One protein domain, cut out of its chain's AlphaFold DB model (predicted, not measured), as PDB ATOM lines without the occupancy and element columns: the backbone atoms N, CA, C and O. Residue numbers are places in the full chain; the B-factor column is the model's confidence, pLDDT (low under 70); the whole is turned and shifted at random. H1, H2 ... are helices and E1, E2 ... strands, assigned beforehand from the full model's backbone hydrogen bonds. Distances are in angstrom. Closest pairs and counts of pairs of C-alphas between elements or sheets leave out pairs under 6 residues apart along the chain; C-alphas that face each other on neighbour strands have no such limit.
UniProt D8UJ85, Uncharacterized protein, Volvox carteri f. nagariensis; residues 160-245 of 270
ATOM      1  N   ILE A 160      -7.548  54.187 -16.022       60.72
ATOM      2  CA  ILE A 160      -8.183  55.502 -15.816       60.72
ATOM      3  C   ILE A 160      -7.496  56.516 -16.735       60.72
ATOM      4  O   ILE A 160      -6.281  56.693 -16.675       60.72
ATOM      5  N   ASN A 161      -8.273  57.211 -17.576       70.69
ATOM      6  CA  ASN A 161      -7.777  58.245 -18.501       70.69
ATOM      7  C   ASN A 161      -6.621  57.759 -19.401       70.69
ATOM      8  O   ASN A 161      -5.620  58.451 -19.573       70.69
ATOM      9  N   GLY A 162      -6.725  56.530 -19.917       65.00
ATOM     10  CA  GLY A 162      -5.686  55.916 -20.754       65.00
ATOM     11  C   GLY A 162      -4.422  55.484 -20.000       65.00
ATOM     12  O   GLY A 162      -3.492  54.986 -20.628       65.00
ATOM     13  N   ARG A 163      -4.368  55.642 -18.669       57.59
ATOM     14  CA  ARG A 163      -3.245  55.210 -17.828       57.59
ATOM     15  C   ARG A 163      -3.643  54.004 -16.973       57.59
ATOM     16  O   ARG A 163      -4.717  54.034 -16.368       57.59
ATOM     17  N   PRO A 164      -2.818  52.948 -16.898       57.19
ATOM     18  CA  PRO A 164      -3.122  51.796 -16.063       57.19
ATOM     19  C   PRO A 164      -3.052  52.179 -14.577       57.19
ATOM     20  O   PRO A 164      -2.138  52.891 -14.150       57.19
ATOM     21  N   VAL A 165      -4.026  51.732 -13.784       62.38
ATOM     22  CA  VAL A 165      -4.120  52.089 -12.360       62.38
ATOM     23  C   VAL A 165      -3.524  50.987 -11.509       62.38
ATOM     24  O   VAL A 165      -4.234  50.131 -10.996       62.38
ATOM     25  N   GLY A 166      -2.200  51.032 -11.370       54.59
ATOM     26  CA  GLY A 166      -1.432  50.095 -10.555       54.59
ATOM     27  C   GLY A 166      -1.438  48.661 -11.107       54.59
ATOM     28  O   GLY A 166      -2.404  48.213 -11.732       54.59
ATOM     29  N   PRO A 167      -0.353  47.901 -10.921       55.06
ATOM     30  CA  PRO A 167      -0.402  46.491 -11.252       55.06
ATOM     31  C   PRO A 167      -1.313  45.803 -10.230       55.06
ATOM     32  O   PRO A 167      -1.126  45.957  -9.018       55.06
ATOM     33  N   SER A 168      -2.287  45.024 -10.710       56.16
ATOM     34  CA  SER A 168      -3.190  44.214  -9.875       56.16
ATOM     35  C   SER A 168      -2.408  43.294  -8.938       56.16
ATOM     36  O   SER A 168      -2.908  42.858  -7.906       56.16
ATOM     37  N   GLN A 169      -1.146  43.044  -9.291       51.03
ATOM     38  CA  GLN A 169      -0.154  42.311  -8.523       51.03
ATOM     39  C   GLN A 169       0.062  42.806  -7.088       51.03
ATOM     40  O   GLN A 169       0.483  42.022  -6.247       51.03
ATOM     41  N   PHE A 170      -0.208  44.080  -6.780       47.22
ATOM     42  CA  PHE A 170      -0.017  44.593  -5.415       47.22
ATOM     43  C   PHE A 170      -1.119  44.178  -4.432       47.22
ATOM     44  O   PHE A 170      -0.901  44.258  -3.226       47.22
ATOM     45  N   TYR A 171      -2.293  43.764  -4.915       54.03
ATOM     46  CA  TYR A 171      -3.420  43.359  -4.062       54.03
ATOM     47  C   TYR A 171      -3.971  41.967  -4.387       54.03
ATOM     48  O   TYR A 171      -4.721  41.400  -3.594       54.03
ATOM     49  N   LEU A 172      -3.578  41.386  -5.521       50.59
ATOM     50  CA  LEU A 172      -3.768  39.974  -5.821       50.59
ATOM     51  C   LEU A 172      -2.475  39.239  -5.433       50.59
ATOM     52  O   LEU A 172      -1.435  39.492  -6.029       50.59
ATOM     53  N   ASN A 173      -2.523  38.354  -4.429       48.38
ATOM     54  CA  ASN A 173      -1.371  37.524  -4.035       48.38
ATOM     55  C   ASN A 173      -0.815  36.722  -5.230       48.38
ATOM     56  O   ASN A 173      -1.570  36.383  -6.142       48.38
ATOM     57  N   ASP A 174       0.467  36.333  -5.183       49.84
ATOM     58  CA  ASP A 174       1.120  35.479  -6.200       49.84
ATOM     59  C   ASP A 174       0.327  34.189  -6.500       49.84
ATOM     60  O   ASP A 174       0.299  33.713  -7.636       49.84
ATOM     61  N   GLU A 175      -0.415  33.678  -5.513       49.34
ATOM     62  CA  GLU A 175      -1.335  32.539  -5.652       49.34
ATOM     63  C   GLU A 175      -2.530  32.801  -6.593       49.34
ATOM     64  O   GLU A 175      -3.061  31.864  -7.190       49.34
ATOM     65  N   MET A 176      -2.957  34.060  -6.754       48.88
ATOM     66  CA  MET A 176      -4.061  34.475  -7.633       48.88
ATOM     67  C   MET A 176      -3.606  34.879  -9.041       48.88
ATOM     68  O   MET A 176      -4.425  34.933  -9.955       48.88
ATOM     69  N   LEU A 177      -2.312  35.140  -9.235       51.06
ATOM     70  CA  LEU A 177      -1.743  35.618 -10.502       51.06
ATOM     71  C   LEU A 177      -1.263  34.490 -11.422       51.06
ATOM     72  O   LEU A 177      -0.772  34.750 -12.518       51.06
ATOM     73  N   GLY A 178      -1.422  33.233 -11.004       45.78
ATOM     74  CA  GLY A 178      -1.264  32.090 -11.900       45.78
ATOM     75  C   GLY A 178       0.174  31.805 -12.340       45.78
ATOM     76  O   GLY A 178       0.366  31.239 -13.412       45.78
ATOM     77  N   THR A 179       1.191  32.115 -11.527       52.25
ATOM     78  CA  THR A 179       2.583  31.680 -11.793       52.25
ATOM     79  C   THR A 179       2.770  30.159 -11.699       52.25
ATOM     80  O   THR A 179       3.790  29.627 -12.127       52.25
ATOM     81  N   SER A 180       1.773  29.424 -11.200       48.31
ATOM     82  CA  SER A 180       1.744  27.959 -11.194       48.31
ATOM     83  C   SER A 180       0.791  27.433 -12.266       48.31
ATOM     84  O   SER A 180      -0.405  27.493 -12.030       48.31
ATOM     85  N   LEU A 181       1.332  26.932 -13.395       50.50
ATOM     86  CA  LEU A 181       0.880  25.943 -14.420       50.50
ATOM     87  C   LEU A 181      -0.611  25.537 -14.601       50.50
ATOM     88  O   LEU A 181      -0.916  24.624 -15.368       50.50
ATOM     89  N   ARG A 182      -1.570  26.171 -13.941       46.81
ATOM     90  CA  ARG A 182      -3.004  25.936 -14.053       46.81
ATOM     91  C   ARG A 182      -3.676  27.298 -14.190       46.81
ATOM     92  O   ARG A 182      -3.578  28.097 -13.260       46.81
ATOM     93  N   PRO A 183      -4.386  27.568 -15.296       42.75
ATOM     94  CA  PRO A 183      -5.179  28.779 -15.415       42.75
ATOM     95  C   PRO A 183      -6.308  28.689 -14.390       42.75
ATOM     96  O   PRO A 183      -7.305  27.998 -14.601       42.75
ATOM     97  N   ARG A 184      -6.142  29.329 -13.231       52.41
ATOM     98  CA  ARG A 184      -7.257  29.498 -12.310       52.41
ATOM     99  C   ARG A 184      -8.008  30.750 -12.714       52.41
ATOM    100  O   ARG A 184      -7.539  31.869 -12.553       52.41
ATOM    101  N   LEU A 185      -9.178  30.499 -13.294       51.72
ATOM    102  CA  LEU A 185     -10.240  31.472 -13.482       51.72
ATOM    103  C   LEU A 185     -10.490  32.179 -12.147       51.72
ATOM    104  O   LEU A 185     -10.576  31.517 -11.113       51.72
ATOM    105  N   LEU A 186     -10.604  33.505 -12.184       51.28
ATOM    106  CA  LEU A 186     -11.132  34.312 -11.087       51.28
ATOM    107  C   LEU A 186     -12.389  33.618 -10.533       51.28
ATOM    108  O   LEU A 186     -13.356  33.440 -11.268       51.28
ATOM    109  N   THR A 187     -12.348  33.146  -9.287       48.09
ATOM    110  CA  THR A 187     -13.414  32.295  -8.721       48.09
ATOM    111  C   THR A 187     -14.491  33.099  -8.019       48.09
ATOM    112  O   THR A 187     -15.638  32.661  -7.966       48.09
ATOM    113  N   SER A 188     -14.131  34.263  -7.471       45.78
ATOM    114  CA  SER A 188     -15.096  35.205  -6.923       45.78
ATOM    115  C   SER A 188     -14.550  36.628  -6.847       45.78
ATOM    116  O   SER A 188     -13.344  36.822  -6.707       45.78
ATOM    117  N   VAL A 189     -15.446  37.614  -6.914       63.22
ATOM    118  CA  VAL A 189     -15.144  39.030  -6.649       63.22
ATOM    119  C   VAL A 189     -15.939  39.496  -5.433       63.22
ATOM    120  O   VAL A 189     -17.159  39.316  -5.374       63.22
ATOM    121  N   LEU A 190     -15.245  40.111  -4.472       63.50
ATOM    122  CA  LEU A 190     -15.847  40.790  -3.328       63.50
ATOM    123  C   LEU A 190     -15.613  42.295  -3.470       63.50
ATOM    124  O   LEU A 190     -14.482  42.760  -3.352       63.50
ATOM    125  N   ALA A 191     -16.687  43.053  -3.677       66.25
ATOM    126  CA  ALA A 191     -16.634  44.511  -3.709       66.25
ATOM    127  C   ALA A 191     -17.298  45.087  -2.450       66.25
ATOM    128  O   ALA A 191     -18.493  44.884  -2.215       66.25
ATOM    129  N   VAL A 192     -16.515  45.812  -1.646       59.56
ATOM    130  CA  VAL A 192     -16.976  46.530  -0.448       59.56
ATOM    131  C   VAL A 192     -16.956  48.019  -0.766       59.56
ATOM    132  O   VAL A 192     -15.989  48.729  -0.478       59.56
ATOM    133  N   GLY A 193     -18.014  48.479  -1.433       59.09
ATOM    134  CA  GLY A 193     -18.000  49.783  -2.096       59.09
ATOM    135  C   GLY A 193     -16.949  49.806  -3.207       59.09
ATOM    136  O   GLY A 193     -16.412  48.770  -3.597       59.09
ATOM    137  N   GLY A 194     -16.658  50.981  -3.752       69.38
ATOM    138  CA  GLY A 194     -15.588  51.094  -4.737       69.38
ATOM    139  C   GLY A 194     -15.764  52.252  -5.699       69.38
ATOM    140  O   GLY A 194     -16.865  52.761  -5.900       69.38
ATOM    141  N   GLY A 195     -14.643  52.681  -6.269       80.06
ATOM    142  CA  GLY A 195     -14.624  53.638  -7.365       80.06
ATOM    143  C   GLY A 195     -14.943  52.983  -8.716       80.06
ATOM    144  O   GLY A 195     -15.292  51.804  -8.776       80.06
ATOM    145  N   PRO A 196     -14.773  53.724  -9.821       82.81
ATOM    146  CA  PRO A 196     -15.040  53.235 -11.176       82.81
ATOM    147  C   PRO A 196     -14.295  51.946 -11.559       82.81
ATOM    148  O   PRO A 196     -14.782  51.184 -12.384       82.81
ATOM    149  N   ILE A 197     -13.140  51.674 -10.948       79.25
ATOM    150  CA  ILE A 197     -12.363  50.448 -11.193       79.25
ATOM    151  C   ILE A 197     -13.112  49.205 -10.708       79.25
ATOM    152  O   ILE A 197     -13.238  48.242 -11.455       79.25
ATOM    153  N   ALA A 198     -13.682  49.249  -9.502       83.38
ATOM    154  CA  ALA A 198     -14.442  48.123  -8.962       83.38
ATOM    155  C   ALA A 198     -15.673  47.803  -9.827       83.38
ATOM    156  O   ALA A 198     -16.069  46.647  -9.942       83.38
ATOM    157  N   VAL A 199     -16.253  48.815 -10.487       88.06
ATOM    158  CA  VAL A 199     -17.315  48.610 -11.483       88.06
ATOM    159  C   VAL A 199     -16.794  47.839 -12.695       88.06
ATOM    160  O   VAL A 199     -17.466  46.919 -13.144       88.06
ATOM    161  N   GLN A 200     -15.601  48.165 -13.204       83.38
ATOM    162  CA  GLN A 200     -14.989  47.430 -14.323       83.38
ATOM    163  C   GLN A 200     -14.689  45.971 -13.946       83.38
ATOM    164  O   GLN A 200     -14.948  45.066 -14.736       83.38
ATOM    165  N   GLU A 201     -14.185  45.732 -12.733       80.31
ATOM    166  CA  GLU A 201     -13.906  44.382 -12.228       80.31
ATOM    167  C   GLU A 201     -15.194  43.555 -12.069       80.31
ATOM    168  O   GLU A 201     -15.241  42.393 -12.481       80.31
ATOM    169  N   LEU A 202     -16.263  44.153 -11.530       85.69
ATOM    170  CA  LEU A 202     -17.570  43.502 -11.395       85.69
ATOM    171  C   LEU A 202     -18.251  43.253 -12.745       85.69
ATOM    172  O   LEU A 202     -18.818  42.182 -12.945       85.69
ATOM    173  N   ASP A 203     -18.165  44.199 -13.679       87.06
ATOM    174  CA  ASP A 203     -18.681  44.040 -15.041       87.06
ATOM    175  C   ASP A 203     -17.971  42.896 -15.775       87.06
ATOM    176  O   ASP A 203     -18.616  42.045 -16.395       87.06
ATOM    177  N   TYR A 204     -16.647  42.799 -15.632       80.50
ATOM    178  CA  TYR A 204     -15.881  41.669 -16.147       80.50
ATOM    179  C   TYR A 204     -16.316  40.341 -15.509       80.50
ATOM    180  O   TYR A 204     -16.541  39.361 -16.226       80.50
ATOM    181  N   ALA A 205     -16.471  40.300 -14.182       80.81
ATOM    182  CA  ALA A 205     -16.916  39.105 -13.470       80.81
ATOM    183  C   ALA A 205     -18.311  38.650 -13.931       80.81
ATOM    184  O   ALA A 205     -18.494  37.476 -14.259       80.81
ATOM    185  N   ALA A 206     -19.263  39.581 -14.046       85.56
ATOM    186  CA  ALA A 206     -20.614  39.308 -14.526       85.56
ATOM    187  C   ALA A 206     -20.611  38.740 -15.955       85.56
ATOM    188  O   ALA A 206     -21.194  37.685 -16.195       85.56
ATOM    189  N   LYS A 207     -19.874  39.364 -16.887       83.19
ATOM    190  CA  LYS A 207     -19.748  38.898 -18.283       83.19
ATOM    191  C   LYS A 207     -19.117  37.511 -18.418       83.19
ATOM    192  O   LYS A 207     -19.339  36.826 -19.413       83.19
ATOM    193  N   ARG A 208     -18.299  37.099 -17.447       76.19
ATOM    194  CA  ARG A 208     -17.617  35.795 -17.434       76.19
ATOM    195  C   ARG A 208     -18.330  34.741 -16.589       76.19
ATOM    196  O   ARG A 208     -17.769  33.664 -16.409       76.19
ATOM    197  N   ASN A 209     -19.537  35.024 -16.094       79.38
ATOM    198  CA  ASN A 209     -20.266  34.159 -15.159       79.38
ATOM    199  C   ASN A 209     -19.438  33.791 -13.915       79.38
ATOM    200  O   ASN A 209     -19.580  32.705 -13.356       79.38
ATOM    201  N   VAL A 210     -18.548  34.689 -13.488       77.31
ATOM    202  CA  VAL A 210     -17.797  34.533 -12.245       77.31
ATOM    203  C   VAL A 210     -18.722  34.923 -11.092       77.31
ATOM    204  O   VAL A 210     -19.274  36.026 -11.123       77.31
ATOM    205  N   PRO A 211     -18.906  34.068 -10.070       76.44
ATOM    206  CA  PRO A 211     -19.684  34.419  -8.888       76.44
ATOM    207  C   PRO A 211     -19.173  35.712  -8.247       76.44
ATOM    208  O   PRO A 211     -17.975  35.897  -8.056       76.44
ATOM    209  N   TRP A 212     -20.066  36.616  -7.872       84.06
ATOM    210  CA  TRP A 212     -19.684  37.847  -7.188       84.06
ATOM    211  C   TRP A 212     -20.665  38.154  -6.069       84.06
ATOM    212  O   TRP A 212     -21.858  37.863  -6.160       84.06
ATOM    213  N   THR A 213     -20.141  38.758  -5.006       82.69
ATOM    214  CA  THR A 213     -20.933  39.185  -3.855       82.69
ATOM    215  C   THR A 213     -20.722  40.672  -3.656       82.69
ATOM    216  O   THR A 213     -19.598  41.140  -3.463       82.69
ATOM    217  N   TYR A 214     -21.821  41.418  -3.680       85.75
ATOM    218  CA  TYR A 214     -21.818  42.837  -3.363       85.75
ATOM    219  C   TYR A 214     -22.281  43.059  -1.927       85.75
ATOM    220  O   TYR A 214     -23.398  42.684  -1.564       85.75
ATOM    221  N   ILE A 215     -21.436  43.711  -1.128       83.12
ATOM    222  CA  ILE A 215     -21.799  44.185   0.206       83.12
ATOM    223  C   ILE A 215     -21.916  45.702   0.138       83.12
ATOM    224  O   ILE A 215     -20.932  46.419  -0.055       83.12
ATOM    225  N   ARG A 216     -23.142  46.194   0.311       87.44
ATOM    226  CA  ARG A 216     -23.433  47.625   0.291       87.44
ATOM    227  C   ARG A 216     -22.776  48.313   1.487       87.44
ATOM    228  O   ARG A 216     -23.107  48.012   2.631       87.44
ATOM    229  N   CYS A 217     -21.874  49.258   1.231       82.62
ATOM    230  CA  CYS A 217     -21.217  50.052   2.269       82.62
ATOM    231  C   CYS A 217     -21.126  51.528   1.863       82.62
ATOM    232  O   CYS A 217     -21.013  51.864   0.683       82.62
ATOM    233  N   ARG A 218     -21.220  52.425   2.847       85.12
ATOM    234  CA  ARG A 218     -21.151  53.868   2.606       85.12
ATOM    235  C   ARG A 218     -19.717  54.257   2.249       85.12
ATOM    236  O   ARG A 218     -18.781  53.885   2.957       85.12
ATOM    237  N   GLY A 219     -19.543  55.013   1.167       80.00
ATOM    238  CA  GLY A 219     -18.226  55.460   0.721       80.00
ATOM    239  C   GLY A 219     -17.587  56.445   1.705       80.00
ATOM    240  O   GLY A 219     -18.277  57.248   2.332       80.00
ATOM    241  N   ARG A 220     -16.249  56.427   1.809       79.00
ATOM    242  CA  ARG A 220     -15.494  57.412   2.612       79.00
ATOM    243  C   ARG A 220     -15.678  58.841   2.086       79.00
ATOM    244  O   ARG A 220     -15.762  59.774   2.874       79.00
ATOM    245  N   ASN A 221     -15.770  58.980   0.762       78.88
ATOM    246  CA  ASN A 221     -16.055  60.232   0.068       78.88
ATOM    247  C   ASN A 221     -17.456  60.130  -0.545       78.88
ATOM    248  O   ASN A 221     -17.637  59.517  -1.596       78.88
ATOM    249  N   VAL A 222     -18.453  60.675   0.150       82.50
ATOM    250  CA  VAL A 222     -19.858  60.620  -0.278       82.50
ATOM    251  C   VAL A 222     -20.066  61.583  -1.445       82.50
ATOM    252  O   VAL A 222     -19.821  62.781  -1.312       82.50
ATOM    253  N   THR A 223     -20.531  61.064  -2.582       81.06
ATOM    254  CA  THR A 223     -20.928  61.899  -3.722       81.06
ATOM    255  C   THR A 223     -22.386  62.331  -3.527       81.06
ATOM    256  O   THR A 223     -23.215  61.487  -3.177       81.06
ATOM    257  N   PRO A 224     -22.746  63.614  -3.721       86.62
ATOM    258  CA  PRO A 224     -24.141  64.044  -3.660       86.62
ATOM    259  C   PRO A 224     -25.011  63.211  -4.613       86.62
ATOM    260  O   PRO A 224     -24.697  63.094  -5.793       86.62
ATOM    261  N   GLY A 225     -26.079  62.604  -4.093       90.06
ATOM    262  CA  GLY A 225     -26.971  61.719  -4.855       90.06
ATOM    263  C   GLY A 225     -26.604  60.231  -4.819       90.06
ATOM    264  O   GLY A 225     -27.487  59.400  -5.009       90.06
ATOM    265  N   ASN A 226     -25.359  59.872  -4.487       87.12
ATOM    266  CA  ASN A 226     -24.955  58.480  -4.293       87.12
ATOM    267  C   ASN A 226     -23.934  58.334  -3.151       87.12
ATOM    268  O   ASN A 226     -22.720  58.492  -3.314       87.12
ATOM    269  N   GLU A 227     -24.441  57.969  -1.975       90.69
ATOM    270  CA  GLU A 227     -23.631  57.759  -0.771       90.69
ATOM    271  C   GLU A 227     -22.870  56.423  -0.735       90.69
ATOM    272  O   GLU A 227     -21.972  56.250   0.094       90.69
ATOM    273  N   TYR A 228     -23.197  55.494  -1.633       88.62
ATOM    274  CA  TYR A 228     -22.620  54.146  -1.695       88.62
ATOM    275  C   TYR A 228     -21.612  53.976  -2.845       88.62
ATOM    276  O   TYR A 228     -20.908  52.968  -2.912       88.62
ATOM    277  N   GLY A 229     -21.485  54.985  -3.707       90.56
ATOM    278  CA  GLY A 229     -20.530  55.017  -4.809       90.56
ATOM    279  C   GLY A 229     -20.992  54.248  -6.055       90.56
ATOM    280  O   GLY A 229     -22.023  53.570  -6.040       90.56
ATOM    281  N   PRO A 230     -20.232  54.348  -7.158       91.75
ATOM    282  CA  PRO A 230     -20.653  53.896  -8.489       91.75
ATOM    283  C   PRO A 230     -20.941  52.390  -8.584       91.75
ATOM    284  O   PRO A 230     -21.703  51.961  -9.446       91.75
ATOM    285  N   VAL A 231     -20.380  51.581  -7.681       91.06
ATOM    286  CA  VAL A 231     -20.704  50.151  -7.591       91.06
ATOM    287  C   VAL A 231     -22.172  49.919  -7.214       91.06
ATOM    288  O   VAL A 231     -22.802  49.039  -7.792       91.06
ATOM    289  N   ASP A 232     -22.744  50.704  -6.293       93.50
ATOM    290  CA  ASP A 232     -24.161  50.566  -5.908       93.50
ATOM    291  C   ASP A 232     -25.085  50.884  -7.090       93.50
ATOM    292  O   ASP A 232     -26.043  50.152  -7.338       93.50
ATOM    293  N   ASP A 233     -24.757  51.925  -7.863       93.31
ATOM    294  CA  ASP A 233     -25.507  52.299  -9.067       93.31
ATOM    295  C   ASP A 233     -25.476  51.169 -10.098       93.31
ATOM    296  O   ASP A 233     -26.522  50.770 -10.614       93.31
ATOM    297  N   TRP A 234     -24.291  50.608 -10.353       94.25
ATOM    298  CA  TRP A 234     -24.127  49.488 -11.276       94.25
ATOM    299  C   TRP A 234     -24.921  48.253 -10.822       94.25
ATOM    300  O   TRP A 234     -25.666  47.676 -11.614       94.25
ATOM    301  N   VAL A 235     -24.858  47.879  -9.538       93.62
ATOM    302  CA  VAL A 235     -25.616  46.728  -9.010       93.62
ATOM    303  C   VAL A 235     -27.128  46.947  -9.124       93.62
ATOM    304  O   VAL A 235     -27.862  46.009  -9.442       93.62
ATOM    305  N   ARG A 236     -27.620  48.170  -8.890       93.75
ATOM    306  CA  ARG A 236     -29.042  48.501  -9.079       93.75
ATOM    307  C   ARG A 236     -29.466  48.357 -10.538       93.75
ATOM    308  O   ARG A 236     -30.510  47.758 -10.789       93.75
ATOM    309  N   GLN A 237     -28.656  48.843 -11.479       95.06
ATOM    310  CA  GLN A 237     -28.923  48.710 -12.916       95.06
ATOM    311  C   GLN A 237     -28.974  47.239 -13.346       95.06
ATOM    312  O   GLN A 237     -29.919  46.833 -14.018       95.06
ATOM    313  N   GLN A 238     -28.027  46.414 -12.889       93.12
ATOM    314  CA  GLN A 238     -28.004  44.976 -13.186       93.12
ATOM    315  C   GLN A 238     -29.266  44.252 -12.695       93.12
ATOM    316  O   GLN A 238     -29.818  43.399 -13.390       93.12
ATOM    317  N   ARG A 239     -29.777  44.611 -11.509       91.69
ATOM    318  CA  ARG A 239     -31.027  44.036 -10.978       91.69
ATOM    319  C   ARG A 239     -32.251  44.441 -11.800       91.69
ATOM    320  O   ARG A 239     -33.121  43.604 -12.013       91.69
ATOM    321  N   GLN A 240     -32.300  45.687 -12.272       91.50
ATOM    322  CA  GLN A 240     -33.383  46.181 -13.131       91.50
ATOM    323  C   GLN A 240     -33.378  45.505 -14.508       91.50
ATOM    324  O   GLN A 240     -34.432  45.114 -15.005       91.50
ATOM    325  N   GLN A 241     -32.197  45.312 -15.103       89.38
ATOM    326  CA  GLN A 241     -32.057  44.586 -16.370       89.38
ATOM    327  C   GLN A 241     -32.553  43.146 -16.232       89.38
ATOM    328  O   GLN A 241     -33.393  42.709 -17.015       89.38
ATOM    329  N   LYS A 242     -32.139  42.452 -15.164       86.44
ATOM    330  CA  LYS A 242     -32.575  41.077 -14.904       86.44
ATOM    331  C   LYS A 242     -34.090  40.960 -14.712       86.44
ATOM    332  O   LYS A 242     -34.683  40.027 -15.236       86.44
ATOM    333  N   SER A 243     -34.723  41.915 -14.019       83.12
ATOM    334  CA  SER A 243     -36.185  41.914 -13.848       83.12
ATOM    335  C   SER A 243     -36.959  42.099 -15.157       83.12
ATOM    336  O   SER A 243     -38.084  41.626 -15.263       83.12
ATOM    337  N   HIS A 244     -36.368  42.762 -16.156       83.69
ATOM    338  CA  HIS A 244     -36.996  42.941 -17.465       83.69
ATOM    339  C   HIS A 244     -36.828  41.702 -18.361       83.69
ATOM    340  O   HIS A 244     -37.693  41.413 -19.182       83.69
ATOM    341  N   GLU A 245     -35.731  40.954 -18.209       81.94
ATOM    342  CA  GLU A 245     -35.506  39.698 -18.940       81.94
ATOM    343  C   GLU A 245     -36.400  38.559 -18.440       81.94
ATOM    344  O   GLU A 245     -36.864  37.752 -19.240       81.94
TER     345      GLU A 245
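Overview. This is residues 160 to 245 of the 270 residues of an uncharacterized protein of Volvox carteri f. nagariensis (UniProt D8UJ85). A short ribbon of two parallel strands, E1 and E2, is covered by helix H1, and a second helix, H2, begins beside the start of H1 and runs out past this small core, its residues 239 to 245 sticking out. Before the core comes a long stretch without a named element, residues 160 to 188, which swings wide of it, with residues 178 to 183 standing free. The printed part has 86 residues, with two named strands and two named helices in the order E1, H1, E2, H2. The class is mixed, helices and strands, though under half of the residues, 36, are in named elements. The whole is only just loose, close to compact, with a radius of gyration of the C-alphas of 14.7 A and spans of 45 by 33 by 25 A.

Along the chain. The printed part begins at Ile 160, with its C-alpha at (-8.183, 55.502, -15.816). After residues 160 to 188 comes strand E1, residues 189 to 192, 9.9 A from first to last C-alpha, beginning at C-alpha 189 at (-15.144, 39.030, -6.649). Helix H1 is residues 196 to 207, 16.7 A long. Strand E2 is residues 212 to 215, 10.0 A long. Helix H2, residues 230 to 245, is 23.1 A long and ends at C-alpha 245 at (-35.506, 39.698, -18.940).

Arrangement. E1 and E2 are parallel neighbours, with 10 degrees between their directions. N 213 and O 189 are within hydrogen-bond range at 3.1 A, and N 215 and O 191 at 3.3 A. E1, H1 and E2 form a strand-helix-strand unit, two parallel neighbour strands with a helix between them along the chain, and its crossover is right-handed. The closest C-alphas of E1 and H1 are those of Ala 191 and Ala 198, 6.7 A apart. Those of H1 and E2 are Ala 205 and Trp 212, 7.0 A apart. H1 and H2 touch, with residues 196 to 199 of H1 and 230 to 234 of H2 alone; the closest C-alphas, of Val 199 and Val 231, are 5.4 A apart. The two helices run the same way at a shallow tilt of 28 degrees. The closest C-alphas of E2 and H2 are those of Tyr 214 and Val 235, 7.8 A apart. In H1 and H2 every O i to N i+4 pair is within hydrogen-bond range.

Size, cuts and confidence. The two C-alphas farthest apart are those of Leu 181 and Pro 224, at 46.8 A. The printed part has no cut. The links from E1 to H1 and from H1 to E2 are tight, and the link from E2 to H2, with 14 residues, is long. The mean pLDDT of the printed part is 72.9; it is under 70 at residue 160 and at residues 162 to 194, of which 189 to 192 belong to E1.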